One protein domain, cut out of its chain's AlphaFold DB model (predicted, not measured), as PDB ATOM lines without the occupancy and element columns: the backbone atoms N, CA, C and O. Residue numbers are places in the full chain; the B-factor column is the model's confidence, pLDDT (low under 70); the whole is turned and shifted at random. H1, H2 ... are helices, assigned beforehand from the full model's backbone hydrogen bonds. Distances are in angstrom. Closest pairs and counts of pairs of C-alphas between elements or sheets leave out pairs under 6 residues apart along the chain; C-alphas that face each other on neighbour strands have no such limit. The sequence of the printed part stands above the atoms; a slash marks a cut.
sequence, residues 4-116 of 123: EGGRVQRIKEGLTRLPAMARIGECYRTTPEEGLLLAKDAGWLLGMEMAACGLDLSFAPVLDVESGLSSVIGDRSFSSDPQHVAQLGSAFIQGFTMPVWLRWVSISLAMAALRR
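What this domain is: This is residues 4 to 116 of the 123 residues of the protein "Glyco_hydro_3 domain-containing protein" of Halomonas olivaria (UniProt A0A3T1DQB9). H1 and H2 form a helical hairpin, and H3 crosses H2 to complete a three-helix body, from which residues 104 to 116, most of them in H4, stick out as a free arm. At the other end of the long axis, opposite this arm, lies a loop around Leu 69, within the long unnamed stretch 53 to 81. The printed part has 113 residues with four named helices, H1 to H4 in chain order, and no named strand; its class is all helix. It is compact, with a radius of gyration of the C-alphas of 15.0 A, yet elongated, spanning 53 by 33 by 19 A with the arm.

How they stand to each other: After unnamed residues 4 to 20, H1, residues 21 to 30, touches residues 34 to 39 of H2, residues 32 to 52. They form a hairpin at a shallow tilt of 25 degrees, opposite ways; their closest C-alphas, of Tyr 28 and Gly 35, are 3.9 A apart. H3, residues 82 to 96, touches H2 at a steep tilt of 40 degrees, the same way, with the C-alphas of Trp 44 and Gly 95 closest at 4.1 A. With residues 84 to 88 alone, H3 only just touches H1, with 3 pairs of C-alphas within 8 A, Gly 25 and His 84 closest at 7.4 A. H4, residues 100 to 114, is close to H2 but not clearly touching: the closest C-alphas, of Met 48 and Val 100, are 6.5 A apart. H4 is apart from H1 and H3. Helix packing is mostly crossed, only just, with 1 of 3 touching pairs at a shallow tilt. In H1, H2, H3 and H4 every O i to N i+4 pair is within hydrogen-bond range.

Where its parts are: H1 begins at C-alpha 21 (0.902, 45.938, -32.089) and is 14.9 A long. H2 is 30.2 A long and ends at C-alpha 52 (18.149, 43.183, -18.559). H3 is 20.4 A and H4 21.6 A, ending at C-alpha 114 (-4.284, 32.927, -2.974).

The domain as a whole: The C-alphas farthest apart, of Leu 69 and Arg 116, are 54.3 A apart. Without the free residues the body spans 36 by 27 by 18 A. The link from H2 to H3 is long; those from H1 to H2 and from H3 to H4 are tight. The printed part has no cut. The model's mean pLDDT over it is 92.7, and 79 in H4; no printed residue is under 70.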
ATOM      1  N   GLU A   4       9.931  47.092 -31.057       92.69
ATOM      2  CA  GLU A   4       8.496  47.387 -31.086       92.69
ATOM      3  C   GLU A   4       7.667  46.111 -30.940       92.69
ATOM      4  O   GLU A   4       6.612  46.136 -30.323       92.69
ATOM      5  N   GLY A   5       8.151  44.999 -31.497       92.88
ATOM      6  CA  GLY A   5       7.408  43.749 -31.645       92.88
ATOM      7  C   GLY A   5       7.126  43.414 -33.110       92.88
ATOM      8  O   GLY A   5       7.377  44.198 -34.032       92.88
ATOM      9  N   GLY A   6       6.660  42.192 -33.348       95.00
ATOM     10  CA  GLY A   6       6.442  41.667 -34.691       95.00
ATOM     11  C   GLY A   6       7.724  41.697 -35.527       95.00
ATOM     12  O   GLY A   6       8.773  41.180 -35.132       95.00
ATOM     13  N   ARG A   7       7.651  42.304 -36.715       95.06
ATOM     14  CA  ARG A   7       8.793  42.386 -37.641       95.06
ATOM     15  C   ARG A   7       9.877  43.380 -37.210       95.06
ATOM     16  O   ARG A   7      11.010  43.251 -37.676       95.06
ATOM     17  N   VAL A   8       9.567  44.332 -36.324       94.94
ATOM     18  CA  VAL A   8      10.525  45.325 -35.807       94.94
ATOM     19  C   VAL A   8      10.956  44.929 -34.397       94.94
ATOM     20  O   VAL A   8      10.565  45.507 -33.386       94.94
ATOM     21  N   GLN A   9      11.773  43.881 -34.352       95.44
ATOM     22  CA  GLN A   9      12.432  43.407 -33.141       95.44
ATOM     23  C   GLN A   9      13.857  42.973 -33.516       95.44
ATOM     24  O   GLN A   9      14.021  41.994 -34.251       95.44
ATOM     25  N   ARG A  10      14.898  43.719 -33.110       95.56
ATOM     26  CA  ARG A  10      16.286  43.438 -33.545       95.56
ATOM     27  C   ARG A  10      16.993  42.405 -32.668       95.56
ATOM     28  O   ARG A  10      17.662  41.542 -33.229       95.56
ATOM     29  N   ILE A  11      16.832  42.443 -31.338       93.94
ATOM     30  CA  ILE A  11      17.308  41.347 -30.475       93.94
ATOM     31  C   ILE A  11      16.187  40.327 -30.380       93.94
ATOM     32  O   ILE A  11      15.089  40.607 -29.892       93.94
ATOM     33  N   LYS A  12      16.495  39.152 -30.910       92.38
ATOM     34  CA  LYS A  12      15.567  38.049 -31.083       92.38
ATOM     35  C   LYS A  12      15.969  36.857 -30.222       92.38
ATOM     36  O   LYS A  12      15.131  36.277 -29.542       92.38
ATOM     37  N   GLU A  13      17.226  36.455 -30.267       93.62
ATOM     38  CA  GLU A  13      17.676  35.327 -29.458       93.62
ATOM     39  C   GLU A  13      17.651  35.691 -27.969       93.62
ATOM     40  O   GLU A  13      18.043  36.798 -27.604       93.62
ATOM     41  N   GLY A  14      17.142  34.789 -27.127       92.50
ATOM     42  CA  GLY A  14      17.048  34.998 -25.676       92.50
ATOM     43  C   GLY A  14      15.992  35.998 -25.179       92.50
ATOM     44  O   GLY A  14      15.840  36.120 -23.969       92.50
ATOM     45  N   LEU A  15      15.251  36.675 -26.067       94.56
ATOM     46  CA  LEU A  15      14.157  37.589 -25.706       94.56
ATOM     47  C   LEU A  15      12.802  37.082 -26.195       94.56
ATOM     48  O   LEU A  15      12.700  36.373 -27.205       94.56
ATOM     49  N   THR A  16      11.740  37.508 -25.517       96.06
ATOM     50  CA  THR A  16      10.371  37.159 -25.889       96.06
ATOM     51  C   THR A  16      10.026  37.717 -27.270       96.06
ATOM     52  O   THR A  16      10.351  38.853 -27.613       96.06
ATOM     53  N   ARG A  17       9.346  36.922 -28.105       95.44
ATOM     54  CA  ARG A  17       8.767  37.407 -29.370       95.44
ATOM     55  C   ARG A  17       7.481  38.163 -29.072       95.44
ATOM     56  O   ARG A  17       6.436  37.541 -28.883       95.44
ATOM     57  N   LEU A  18       7.555  39.488 -29.051       95.25
ATOM     58  CA  LEU A  18       6.355  40.307 -28.933       95.25
ATOM     59  C   LEU A  18       5.563  40.257 -30.248       95.25
ATOM     60  O   LEU A  18       6.168  40.257 -31.327       95.25
ATOM     61  N   PRO A  19       4.221  40.207 -30.198       96.06
ATOM     62  CA  PRO A  19       3.405  40.292 -31.401       96.06
ATOM     63  C   PRO A  19       3.514  41.686 -32.033       96.06
ATOM     64  O   PRO A  19       3.958  42.644 -31.400       96.06
ATOM     65  N   ALA A  20       3.077  41.809 -33.287       97.19
ATOM     66  CA  ALA A  20       2.833  43.119 -33.880       97.19
ATOM     67  C   ALA A  20       1.713  43.841 -33.102       97.19
ATOM     68  O   ALA A  20       0.748  43.200 -32.669       97.19
ATOM     69  N   MET A  21       1.825  45.160 -32.929       98.12
ATOM     70  CA  MET A  21       0.902  45.938 -32.089       98.12
ATOM     71  C   MET A  21      -0.546  45.903 -32.598       98.12
ATOM     72  O   MET A  21      -1.476  45.916 -31.789       98.12
ATOM     73  N   ALA A  22      -0.756  45.728 -33.907       97.62
ATOM     74  CA  ALA A  22      -2.084  45.530 -34.485       97.62
ATOM     75  C   ALA A  22      -2.833  44.337 -33.866       97.62
ATOM     76  O   ALA A  22      -4.047  44.402 -33.691       97.62
ATOM     77  N   ARG A  23      -2.127  43.273 -33.452       98.06
ATOM     78  CA  ARG A  23      -2.753  42.095 -32.826       98.06
ATOM     79  C   ARG A  23      -3.349  42.420 -31.454       98.06
ATOM     80  O   ARG A  23      -4.404  41.902 -31.096       98.06
ATOM     81  N   ILE A  24      -2.695  43.305 -30.701       98.38
ATOM     82  CA  ILE A  24      -3.227  43.831 -29.436       98.38
ATOM     83  C   ILE A  24      -4.428  44.737 -29.724       98.38
ATOM     84  O   ILE A  24      -5.449  44.634 -29.050       98.38
ATOM     85  N   GLY A  25      -4.349  45.569 -30.765       98.25
ATOM     86  CA  GLY A  25      -5.474  46.394 -31.205       98.25
ATOM     87  C   GLY A  25      -6.704  45.598 -31.639       98.25
ATOM     88  O   GLY A  25      -7.833  45.993 -31.364       98.25
ATOM     89  N   GLU A  26      -6.521  44.444 -32.276       98.06
ATOM     90  CA  GLU A  26      -7.617  43.533 -32.611       98.06
ATOM     91  C   GLU A  26      -8.290  42.958 -31.364       98.06
ATOM     92  O   GLU A  26      -9.517  42.958 -31.304       98.06
ATOM     93  N   CYS A  27      -7.507  42.537 -30.365       98.12
ATOM     94  CA  CYS A  27      -8.039  42.108 -29.071       98.12
ATOM     95  C   CYS A  27      -8.778  43.251 -28.366       98.12
ATOM     96  O   CYS A  27      -9.877  43.047 -27.866       98.12
ATOM     97  N   TYR A  28      -8.240  44.470 -28.399       98.44
ATOM     98  CA  TYR A  28      -8.898  45.642 -27.826       98.44
ATOM     99  C   TYR A  28     -10.271  45.916 -28.450       98.44
ATOM    100  O   TYR A  28     -11.216  46.241 -27.740       98.44
ATOM    101  N   ARG A  29     -10.418  45.734 -29.769       97.44
ATOM    102  CA  ARG A  29     -11.714  45.915 -30.443       97.44
ATOM    103  C   ARG A  29     -12.775  44.914 -29.986       97.44
ATOM    104  O   ARG A  29     -13.953  45.253 -30.012       97.44
ATOM    105  N   THR A  30     -12.384  43.693 -29.621       97.44
ATOM    106  CA  THR A  30     -13.323  42.667 -29.140       97.44
ATOM    107  C   THR A  30     -13.534  42.744 -27.632       97.44
ATOM    108  O   THR A  30     -14.663  42.625 -27.166       97.44
ATOM    109  N   THR A  31     -12.457  42.985 -26.887       98.00
ATOM    110  CA  THR A  31     -12.419  42.994 -25.426       98.00
ATOM    111  C   THR A  31     -11.516  44.142 -24.941       98.00
ATOM    112  O   THR A  31     -10.324  43.940 -24.697       98.00
ATOM    113  N   PRO A  32     -12.053  45.370 -24.791       98.12
ATOM    114  CA  PRO A  32     -11.244  46.554 -24.488       98.12
ATOM    115  C   PRO A  32     -10.397  46.444 -23.215       98.12
ATOM    116  O   PRO A  32      -9.245  46.874 -23.196       98.12
ATOM    117  N   GLU A  33     -10.942  45.847 -22.155       98.19
ATOM    118  CA  GLU A  33     -10.230  45.668 -20.885       98.19
ATOM    119  C   GLU A  33      -9.008  44.749 -21.039       98.19
ATOM    120  O   GLU A  33      -7.901  45.115 -20.638       98.19
ATOM    121  N   GLU A  34      -9.182  43.598 -21.695       97.94
ATOM    122  CA  GLU A  34      -8.088  42.664 -21.981       97.94
ATOM    123  C   GLU A  34      -7.051  43.287 -22.917       97.94
ATOM    124  O   GLU A  34      -5.853  43.150 -22.679       97.94
ATOM    125  N   GLY A  35      -7.483  44.024 -23.944       98.38
ATOM    126  CA  GLY A  35      -6.579  44.713 -24.862       98.38
ATOM    127  C   GLY A  35      -5.697  45.752 -24.162       98.38
ATOM    128  O   GLY A  35      -4.495  45.815 -24.422       98.38
ATOM    129  N   LEU A  36      -6.258  46.533 -23.231       98.75
ATOM    130  CA  LEU A  36      -5.491  47.489 -22.423       98.75
ATOM    131  C   LEU A  36      -4.507  46.784 -21.491       98.75
ATOM    132  O   LEU A  36      -3.361  47.225 -21.364       98.75
ATOM    133  N   LEU A  37      -4.936  45.689 -20.859       98.06
ATOM    134  CA  LEU A  37      -4.067  44.892 -20.001       98.06
ATOM    135  C   LEU A  37      -2.906  44.291 -20.802       98.06
ATOM    136  O   LEU A  37      -1.755  44.413 -20.387       98.06
ATOM    137  N   LEU A  38      -3.184  43.731 -21.980       98.12
ATOM    138  CA  LEU A  38      -2.172  43.184 -22.882       98.12
ATOM    139  C   LEU A  38      -1.198  44.253 -23.378       98.12
ATOM    140  O   LEU A  38       0.005  44.002 -23.399       98.12
ATOM    141  N   ALA A  39      -1.679  45.446 -23.741       98.44
ATOM    142  CA  ALA A  39      -0.811  46.555 -24.137       98.44
ATOM    143  C   ALA A  39       0.153  46.938 -23.006       98.44
ATOM    144  O   ALA A  39       1.358  47.070 -23.227       98.44
ATOM    145  N   LYS A  40      -0.366  47.054 -21.779       98.00
ATOM    146  CA  LYS A  40       0.434  47.352 -20.590       98.00
ATOM    147  C   LYS A  40       1.450  46.255 -20.282       98.00
ATOM    148  O   LYS A  40       2.611  46.553 -20.012       98.00
ATOM    149  N   ASP A  41       1.041  44.995 -20.352       96.69
ATOM    150  CA  ASP A  41       1.922  43.858 -20.099       96.69
ATOM    151  C   ASP A  41       3.020  43.729 -21.161       96.69
ATOM    152  O   ASP A  41       4.171  43.469 -20.809       96.69
ATOM    153  N   ALA A  42       2.700  43.981 -22.434       97.38
ATOM    154  CA  ALA A  42       3.676  44.026 -23.518       97.38
ATOM    155  C   ALA A  42       4.711  45.139 -23.300       97.38
ATOM    156  O   ALA A  42       5.911  44.888 -23.415       97.38
ATOM    157  N   GLY A  43       4.259  46.339 -22.919       96.69
ATOM    158  CA  GLY A  43       5.145  47.452 -22.581       96.69
ATOM    159  C   GLY A  43       6.077  47.115 -21.420       96.69
ATOM    160  O   GLY A  43       7.286  47.312 -21.524       96.69
ATOM    161  N   TRP A  44       5.541  46.544 -20.337       95.94
ATOM    162  CA  TRP A  44       6.344  46.147 -19.178       95.94
ATOM    163  C   TRP A  44       7.366  45.064 -19.504       95.94
ATOM    164  O   TRP A  44       8.524  45.172 -19.104       95.94
ATOM    165  N   LEU A  45       6.948  44.027 -20.233       95.25
ATOM    166  CA  LEU A  45       7.831  42.940 -20.639       95.25
ATOM    167  C   LEU A  45       8.992  43.481 -21.476       95.25
ATOM    168  O   LEU A  45      10.144  43.171 -21.184       95.25
ATOM    169  N   LEU A  46       8.692  44.348 -22.448       95.38
ATOM    170  CA  LEU A  46       9.716  44.999 -23.250       95.38
ATOM    171  C   LEU A  46      10.680  45.819 -22.381       95.38
ATOM    172  O   LEU A  46      11.891  45.664 -22.508       95.38
ATOM    173  N   GLY A  47      10.161  46.687 -21.509       94.25
ATOM    174  CA  GLY A  47      10.987  47.535 -20.646       94.25
ATOM    175  C   GLY A  47      11.913  46.716 -19.742       94.25
ATOM    176  O   GLY A  47      13.102  47.014 -19.628       94.25
ATOM    177  N   MET A  48      11.398  45.628 -19.164       94.19
ATOM    178  CA  MET A  48      12.175  44.700 -18.342       94.19
ATOM    179  C   MET A  48      13.281  43.998 -19.142       94.19
ATOM    180  O   MET A  48      14.415  43.928 -18.671       94.19
ATOM    181  N   GLU A  49      12.976  43.478 -20.332       94.00
ATOM    182  CA  GLU A  49      13.969  42.813 -21.185       94.00
ATOM    183  C   GLU A  49      15.049  43.791 -21.670       94.00
ATOM    184  O   GLU A  49      16.227  43.444 -21.706       94.00
ATOM    185  N   MET A  50      14.679  45.041 -21.966       93.31
ATOM    186  CA  MET A  50      15.636  46.096 -22.315       93.31
ATOM    187  C   MET A  50      16.568  46.442 -21.169       93.31
ATOM    188  O   MET A  50      17.784  46.436 -21.366       93.31
ATOM    189  N   ALA A  51      16.032  46.617 -19.963       92.25
ATOM    190  CA  ALA A  51      16.853  46.816 -18.778       92.25
ATOM    191  C   ALA A  51      17.800  45.626 -18.531       92.25
ATOM    192  O   ALA A  51      18.976  45.828 -18.235       92.25
ATOM    193  N   ALA A  52      17.327  44.387 -18.713       91.94
ATOM    194  CA  ALA A  52      18.149  43.183 -18.559       91.94
ATOM    195  C   ALA A  52      19.282  43.091 -19.599       91.94
ATOM    196  O   ALA A  52      20.352  42.564 -19.299       91.94
ATOM    197  N   CYS A  53      19.076  43.634 -20.802       92.69
ATOM    198  CA  CYS A  53      20.111  43.770 -21.828       92.69
ATOM    199  C   CYS A  53      21.028  44.995 -21.639       92.69
ATOM    200  O   CYS A  53      21.919  45.196 -22.461       92.69
ATOM    201  N   GLY A  54      20.821  45.817 -20.603       92.69
ATOM    202  CA  GLY A  54      21.571  47.060 -20.392       92.69
ATOM    203  C   GLY A  54      21.237  48.159 -21.407       92.69
ATOM    204  O   GLY A  54      22.105  48.957 -21.751       92.69
ATOM    205  N   LEU A  55      20.009  48.169 -21.936       91.81
ATOM    206  CA  LEU A  55      19.519  49.160 -22.891       91.81
ATOM    207  C   LEU A  55      18.548  50.129 -22.216       91.81
ATOM    208  O   LEU A  55      17.532  49.717 -21.661       91.81
ATOM    209  N   ASP A  56      18.817  51.424 -22.362       87.94
ATOM    210  CA  ASP A  56      18.017  52.479 -21.726       87.94
ATOM    211  C   ASP A  56      16.856  52.986 -22.598       87.94
ATOM    212  O   ASP A  56      15.944  53.646 -22.103       87.94
ATOM    213  N   LEU A  57      16.884  52.714 -23.910       88.50
ATOM    214  CA  LEU A  57      15.946  53.300 -24.871       88.50
ATOM    215  C   LEU A  57      15.478  52.306 -25.941       88.50
ATOM    216  O   LEU A  57      16.273  51.821 -26.759       88.50
ATOM    217  N   SER A  58      14.155  52.134 -26.019       89.69
ATOM    218  CA  SER A  58      13.470  51.595 -27.196       89.69
ATOM    219  C   SER A  58      12.683  52.694 -27.913       89.69
ATOM    220  O   SER A  58      12.044  53.518 -27.263       89.69
ATOM    221  N   PHE A  59      12.700  52.701 -29.247       92.38
ATOM    222  CA  PHE A  59      11.849  53.578 -30.062       92.38
ATOM    223  C   PHE A  59      10.452  52.957 -30.240       92.38
ATOM    224  O   PHE A  59      10.020  52.666 -31.350       92.38
ATOM    225  N   ALA A  60       9.772  52.702 -29.120       94.25
ATOM    226  CA  ALA A  60       8.455  52.079 -29.052       94.25
ATOM    227  C   ALA A  60       7.591  52.766 -27.973       94.25
ATOM    228  O   ALA A  60       8.139  53.278 -26.994       94.25
ATOM    229  N   PRO A  61       6.254  52.747 -28.099       96.31
ATOM    230  CA  PRO A  61       5.493  52.130 -29.183       96.31
ATOM    231  C   PRO A  61       5.368  53.034 -30.420       96.31
ATOM    232  O   PRO A  61       5.567  54.245 -30.349       96.31
ATOM    233  N   VAL A  62       4.969  52.444 -31.549       96.69
ATOM    234  CA  VAL A  62       4.501  53.203 -32.718       96.69
ATOM    235  C   VAL A  62       3.126  53.793 -32.408       96.69
ATOM    236  O   VAL A  62       2.210  53.073 -32.008       96.69
ATOM    237  N   LEU A  63       2.987  55.106 -32.595       97.19
ATOM    238  CA  LEU A  63       1.739  55.856 -32.379       97.19
ATOM    239  C   LEU A  63       1.121  56.373 -33.684       97.19
ATOM    240  O   LEU A  63       0.184  57.168 -33.657       97.19
ATOM    241  N   ASP A  64       1.636  55.924 -34.827       96.62
ATOM    242  CA  ASP A  64       1.021  56.195 -36.121       96.62
ATOM    243  C   ASP A  64      -0.370  55.553 -36.179       96.62
ATOM    244  O   ASP A  64      -0.556  54.408 -35.759       96.62
ATOM    245  N   VAL A  65      -1.349  56.278 -36.720       96.56
ATOM    246  CA  VAL A  65      -2.696  55.752 -36.978       96.56
ATOM    247  C   VAL A  65      -2.699  55.095 -38.352       96.56
ATOM    248  O   VAL A  65      -2.396  55.743 -39.357       96.56
ATOM    249  N   GLU A  66      -3.030  53.807 -38.408       94.19
ATOM    250  CA  GLU A  66      -3.066  53.080 -39.677       94.19
ATOM    251  C   GLU A  66      -4.190  53.613 -40.576       94.19
ATOM    252  O   GLU A  66      -5.352  53.663 -40.187       94.19
ATOM    253  N   SER A  67      -3.855  54.013 -41.799       91.00
ATOM    254  CA  SER A  67      -4.798  54.646 -42.737       91.00
ATOM    255  C   SER A  67      -4.922  53.908 -44.073       91.00
ATOM    256  O   SER A  67      -5.656  54.342 -44.956       91.00
ATOM    257  N   GLY A  68      -4.193  52.807 -44.254       86.44
ATOM    258  CA  GLY A  68      -4.051  52.065 -45.506       86.44
ATOM    259  C   GLY A  68      -3.112  52.724 -46.520       86.44
ATOM    260  O   GLY A  68      -2.880  52.161 -47.587       86.44
ATOM    261  N   LEU A  69      -2.565  53.906 -46.214       86.69
ATOM    262  CA  LEU A  69      -1.746  54.696 -47.140       86.69
ATOM    263  C   LEU A  69      -0.270  54.280 -47.161       86.69
ATOM    264  O   LEU A  69       0.425  54.528 -48.145       86.69
ATOM    265  N   SER A  70       0.222  53.673 -46.080       84.94
ATOM    266  CA  SER A  70       1.636  53.341 -45.910       84.94
ATOM    267  C   SER A  70       1.813  51.867 -45.587       84.94
ATOM    268  O   SER A  70       1.478  51.409 -44.500       84.94
ATOM    269  N   SER A  71       2.455  51.131 -46.491       85.81
ATOM    270  CA  SER A  71       2.883  49.754 -46.223       85.81
ATOM    271  C   SER A  71       4.001  49.662 -45.173       85.81
ATOM    272  O   SER A  71       4.318  48.571 -44.698       85.81
ATOM    273  N   VAL A  72       4.613  50.793 -44.795       89.50
ATOM    274  CA  VAL A  72       5.714  50.854 -43.821       89.50
ATOM    275  C   VAL A  72       5.213  50.787 -42.378       89.50
ATOM    276  O   VAL A  72       5.937  50.256 -41.530       89.50
ATOM    277  N   ILE A  73       4.010  51.290 -42.087       91.06
ATOM    278  CA  ILE A  73       3.382  51.177 -40.764       91.06
ATOM    279  C   ILE A  73       2.703  49.813 -40.676       91.06
ATOM    280  O   ILE A  73       3.279  48.893 -40.086       91.06
ATOM    281  N   GLY A  74       1.567  49.640 -41.351       92.12
ATOM    282  CA  GLY A  74       0.847  48.378 -41.413       92.12
ATOM    283  C   GLY A  74       0.561  47.832 -40.017       92.12
ATOM    284  O   GLY A  74       0.016  48.508 -39.149       92.12
ATOM    285  N   ASP A  75       1.010  46.603 -39.774       95.12
ATOM    286  CA  ASP A  75       0.807  45.878 -38.518       95.12
ATOM    287  C   ASP A  75       1.535  46.469 -37.292       95.12
ATOM    288  O   ASP A  75       1.304  46.031 -36.160       95.12
ATOM    289  N   ARG A  76       2.402  47.469 -37.497       96.88
ATOM    290  CA  ARG A  76       3.104  48.182 -36.418       96.88
ATOM    291  C   ARG A  76       2.199  49.144 -35.658       96.88
ATOM    292  O   ARG A  76       2.484  49.427 -34.501       96.88
ATOM    293  N   SER A  77       1.141  49.653 -36.287       97.31
ATOM    294  CA  SER A  77       0.157  50.483 -35.592       97.31
ATOM    295  C   SER A  77      -0.756  49.616 -34.731       97.31
ATOM    296  O   SER A  77      -1.100  48.496 -35.104       97.31
ATOM    297  N   PHE A  78      -1.212  50.150 -33.601       98.25
ATOM    298  CA  PHE A  78      -2.279  49.512 -32.835       98.25
ATOM    299  C   PHE A  78      -3.621  49.526 -33.573       98.25
ATOM    300  O   PHE A  78      -4.408  48.598 -33.420       98.25
ATOM    301  N   SER A  79      -3.951  50.585 -34.315       97.88
ATOM    302  CA  SER A  79      -5.293  50.740 -34.872       97.88
ATOM    303  C   SER A  79      -5.364  51.802 -35.961       97.88
ATOM    304  O   SER A  79      -4.536  52.705 -36.037       97.88
ATOM    305  N   SER A  80      -6.431  51.729 -36.752       96.94
ATOM    306  CA  SER A  80      -6.851  52.809 -37.641       96.94
ATOM    307  C   SER A  80      -7.713  53.873 -36.954       96.94
ATOM    308  O   SER A  80      -8.051  54.879 -37.569       96.94
ATOM    309  N   ASP A  81      -8.096  53.654 -35.694       97.62
ATOM    310  CA  ASP A  81      -8.800  54.642 -34.875       97.62
ATOM    311  C   ASP A  81      -7.795  55.389 -33.972       97.62
ATOM    312  O   ASP A  81      -7.156  54.752 -33.122       97.62
ATOM    313  N   PRO A  82      -7.654  56.725 -34.102       97.88
ATOM    314  CA  PRO A  82      -6.763  57.521 -33.260       97.88
ATOM    315  C   PRO A  82      -7.017  57.368 -31.755       97.88
ATOM    316  O   PRO A  82      -6.072  57.394 -30.967       97.88
ATOM    317  N   GLN A  83      -8.273  57.180 -31.341       98.31
ATOM    318  CA  GLN A  83      -8.630  57.028 -29.933       98.31
ATOM    319  C   GLN A  83      -8.111  55.700 -29.375       98.31
ATOM    320  O   GLN A  83      -7.562  55.663 -28.272       98.31
ATOM    321  N   HIS A  84      -8.217  54.622 -30.156       98.44
ATOM    322  CA  HIS A  84      -7.667  53.322 -29.779       98.44
ATOM    323  C   HIS A  84      -6.140  53.374 -29.689       98.44
ATOM    324  O   HIS A  84      -5.567  52.869 -28.724       98.44
ATOM    325  N   VAL A  85      -5.477  54.023 -30.657       98.56
ATOM    326  CA  VAL A  85      -4.018  54.219 -30.630       98.56
ATOM    327  C   VAL A  85      -3.598  54.987 -29.378       98.56
ATOM    328  O   VAL A  85      -2.676  54.560 -28.685       98.56
ATOM    329  N   ALA A  86      -4.298  56.071 -29.035       98.69
ATOM    330  CA  ALA A  86      -3.996  56.860 -27.845       98.69
ATOM    331  C   ALA A  86      -4.141  56.044 -26.550       98.69
ATOM    332  O   ALA A  86      -3.269  56.100 -25.679       98.69
ATOM    333  N   GLN A  87      -5.214  55.261 -26.415       98.75
ATOM    334  CA  GLN A  87      -5.482  54.465 -25.214       98.75
ATOM    335  C   GLN A  87      -4.503  53.297 -25.057       98.75
ATOM    336  O   GLN A  87      -3.915  53.127 -23.986       98.75
ATOM    337  N   LEU A  88      -4.278  52.529 -26.124       98.81
ATOM    338  CA  LEU A  88      -3.357  51.390 -26.118       98.81
ATOM    339  C   LEU A  88      -1.904  51.842 -25.983       98.81
ATOM    340  O   LEU A  88      -1.166  51.289 -25.169       98.81
ATOM    341  N   GLY A  89      -1.513  52.892 -26.707       98.56
ATOM    342  CA  GLY A  89      -0.195  53.506 -26.585       98.56
ATOM    343  C   GLY A  89       0.071  54.010 -25.168       98.56
ATOM    344  O   GLY A  89       1.128  53.735 -24.605       98.56
ATOM    345  N   SER A  90      -0.912  54.663 -24.540       98.62
ATOM    346  CA  SER A  90      -0.800  55.104 -23.144       98.62
ATOM    347  C   SER A  90      -0.632  53.932 -22.177       98.62
ATOM    348  O   SER A  90       0.229  53.985 -21.300       98.62
ATOM    349  N   ALA A  91      -1.414  52.860 -22.334       98.56
ATOM    350  CA  ALA A  91      -1.293  51.660 -21.508       98.56
ATOM    351  C   ALA A  91       0.084  50.993 -21.671       98.56
ATOM    352  O   ALA A  91       0.721  50.644 -20.676       98.56
ATOM    353  N   PHE A  92       0.575  50.889 -22.909       98.50
ATOM    354  CA  PHE A  92       1.907  50.374 -23.211       98.50
ATOM    355  C   PHE A  92       3.002  51.209 -22.546       98.50
ATOM    356  O   PHE A  92       3.854  50.652 -21.858       98.50
ATOM    357  N   ILE A  93       2.962  52.538 -22.687       97.75
ATOM    358  CA  ILE A  93       3.941  53.448 -22.072       97.75
ATOM    359  C   ILE A  93       3.922  53.301 -20.547       97.75
ATOM    360  O   ILE A  93       4.983  53.173 -19.941       97.75
ATOM    361  N   GLN A  94       2.737  53.232 -19.928       97.31
ATOM    362  CA  GLN A  94       2.618  52.986 -18.486       97.31
ATOM    363  C   GLN A  94       3.297  51.678 -18.068       97.31
ATOM    364  O   GLN A  94       3.963  51.641 -17.035       97.31
ATOM    365  N   GLY A  95       3.129  50.614 -18.856       96.31
ATOM    366  CA  GLY A  95       3.816  49.344 -18.649       96.31
ATOM    367  C   GLY A  95       5.328  49.468 -18.799       96.31
ATOM    368  O   GLY A  95       6.066  49.047 -17.912       96.31
ATOM    369  N   PHE A  96       5.787  50.092 -19.882       95.31
ATOM    370  CA  PHE A  96       7.202  50.258 -20.217       95.31
ATOM    371  C   PHE A  96       7.975  51.027 -19.147       95.31
ATOM    372  O   PHE A  96       9.078  50.639 -18.776       95.31
ATOM    373  N   THR A  97       7.379  52.088 -18.601       93.69
ATOM    374  CA  THR A  97       8.000  52.889 -17.539       93.69
ATOM    375  C   THR A  97       7.856  52.272 -16.151       93.69
ATOM    376  O   THR A  97       8.360  52.838 -15.184       93.69
ATOM    377  N   MET A  98       7.132  51.157 -16.010       91.56
ATOM    378  CA  MET A  98       6.872  50.562 -14.706       91.56
ATOM    379  C   MET A  98       8.132  49.857 -14.182       91.56
ATOM    380  O   MET A  98       8.611  48.901 -14.796       91.56
ATOM    381  N   PRO A  99       8.636  50.255 -13.003       84.00
ATOM    382  CA  PRO A  99       9.773  49.595 -12.388       84.00
ATOM    383  C   PRO A  99       9.511  48.116 -12.120       84.00
ATOM    384  O   PRO A  99       8.439  47.725 -11.651       84.00
ATOM    385  N   VAL A 100      10.534  47.292 -12.339       79.19
ATOM    386  CA  VAL A 100      10.455  45.836 -12.160       79.19
ATOM    387  C   VAL A 100       9.973  45.467 -10.750       79.19
ATOM    388  O   VAL A 100       9.107  44.604 -10.601       79.19
ATOM    389  N   TRP A 101      10.445  46.165  -9.710       76.12
ATOM    390  CA  TRP A 101      10.060  45.887  -8.321       76.12
ATOM    391  C   TRP A 101       8.566  46.100  -8.033       76.12
ATOM    392  O   TRP A 101       8.005  45.386  -7.204       76.12
ATOM    393  N   LEU A 102       7.892  47.028  -8.720       75.00
ATOM    394  CA  LEU A 102       6.463  47.285  -8.506       75.00
ATOM    395  C   LEU A 102       5.612  46.073  -8.906       75.00
ATOM    396  O   LEU A 102       4.712  45.685  -8.160       75.00
ATOM    397  N   ARG A 103       5.947  45.405 -10.017       73.31
ATOM    398  CA  ARG A 103       5.237  44.184 -10.436       73.31
ATOM    399  C   ARG A 103       5.562  42.994  -9.532       73.31
ATOM    400  O   ARG A 103       4.670  42.200  -9.241       73.31
ATOM    401  N   TRP A 104       6.790  42.906  -9.014       73.19
ATOM    402  CA  TRP A 104       7.153  41.907  -7.999       73.19
ATOM    403  C   TRP A 104       6.316  42.030  -6.722       73.19
ATOM    404  O   TRP A 104       5.861  41.014  -6.191       73.19
ATOM    405  N   VAL A 105       6.060  43.251  -6.247       79.19
ATOM    406  CA  VAL A 105       5.173  43.490  -5.096       79.19
ATOM    407  C   VAL A 105       3.750  43.021  -5.403       79.19
ATOM    408  O   VAL A 105       3.173  42.282  -4.606       79.19
ATOM    409  N   SER A 106       3.202  43.372  -6.570       75.94
ATOM    410  CA  SER A 106       1.863  42.933  -6.986       75.94
ATOM    411  C   SER A 106       1.737  41.409  -7.069       75.94
ATOM    412  O   SER A 106       0.779  40.851  -6.536       75.94
ATOM    413  N   ILE A 107       2.718  40.720  -7.665       77.88
ATOM    414  CA  ILE A 107       2.753  39.249  -7.734       77.88
ATOM    415  C   ILE A 107       2.812  38.656  -6.323       77.88
ATOM    416  O   ILE A 107       2.064  37.736  -6.003       77.88
ATOM    417  N   SER A 108       3.658  39.207  -5.453       80.69
ATOM    418  CA  SER A 108       3.815  38.719  -4.080       80.69
ATOM    419  C   SER A 108       2.520  38.857  -3.274       80.69
ATOM    420  O   SER A 108       2.135  37.931  -2.560       80.69
ATOM    421  N   LEU A 109       1.806  39.976  -3.430       80.44
ATOM    422  CA  LEU A 109       0.502  40.212  -2.804       80.44
ATOM    423  C   LEU A 109      -0.581  39.273  -3.347       80.44
ATOM    424  O   LEU A 109      -1.323  38.690  -2.557       80.44
ATOM    425  N   ALA A 110      -0.645  39.071  -4.667       81.56
ATOM    426  CA  ALA A 110      -1.587  38.135  -5.282       81.56
ATOM    427  C   ALA A 110      -1.351  36.697  -4.790       81.56
ATOM    428  O   ALA A 110      -2.284  36.013  -4.368       81.56
ATOM    429  N   MET A 111      -0.090  36.263  -4.739       83.06
ATOM    430  CA  MET A 111       0.286  34.951  -4.207       83.06
ATOM    431  C   MET A 111      -0.028  34.817  -2.712       83.06
ATOM    432  O   MET A 111      -0.407  33.735  -2.265       83.06
ATOM    433  N   ALA A 112       0.105  35.888  -1.926       84.00
ATOM    434  CA  ALA A 112      -0.294  35.890  -0.521       84.00
ATOM    435  C   ALA A 112      -1.821  35.785  -0.350       84.00
ATOM    436  O   ALA A 112      -2.281  35.080   0.548       84.00
ATOM    437  N   ALA A 113      -2.604  36.436  -1.216       81.50
ATOM    438  CA  ALA A 113      -4.065  36.355  -1.210       81.50
ATOM    439  C   ALA A 113      -4.566  34.946  -1.569       81.50
ATOM    440  O   ALA A 113      -5.423  34.407  -0.869       81.50
ATOM    441  N   LEU A 114      -3.966  34.306  -2.578       80.62
ATOM    442  CA  LEU A 114      -4.284  32.927  -2.974       80.62
ATOM    443  C   LEU A 114      -3.989  31.896  -1.871       80.62
ATOM    444  O   LEU A 114      -4.636  30.859  -1.804       80.62
ATOM    445  N   ARG A 115      -3.046  32.177  -0.961       80.69
ATOM    446  CA  ARG A 115      -2.772  31.310   0.202       80.69
ATOM    447  C   ARG A 115      -3.785  31.466   1.342       80.69
ATOM    448  O   ARG A 115      -3.723  30.695   2.295       80.69
ATOM    449  N   ARG A 116      -4.680  32.459   1.290       71.94
ATOM    450  CA  ARG A 116      -5.656  32.760   2.355       71.94
ATOM    451  C   ARG A 116      -7.075  32.268   2.067       71.94
ATOM    452  O   ARG A 116      -7.925  32.402   2.943       71.94
TER     453      ARG A 116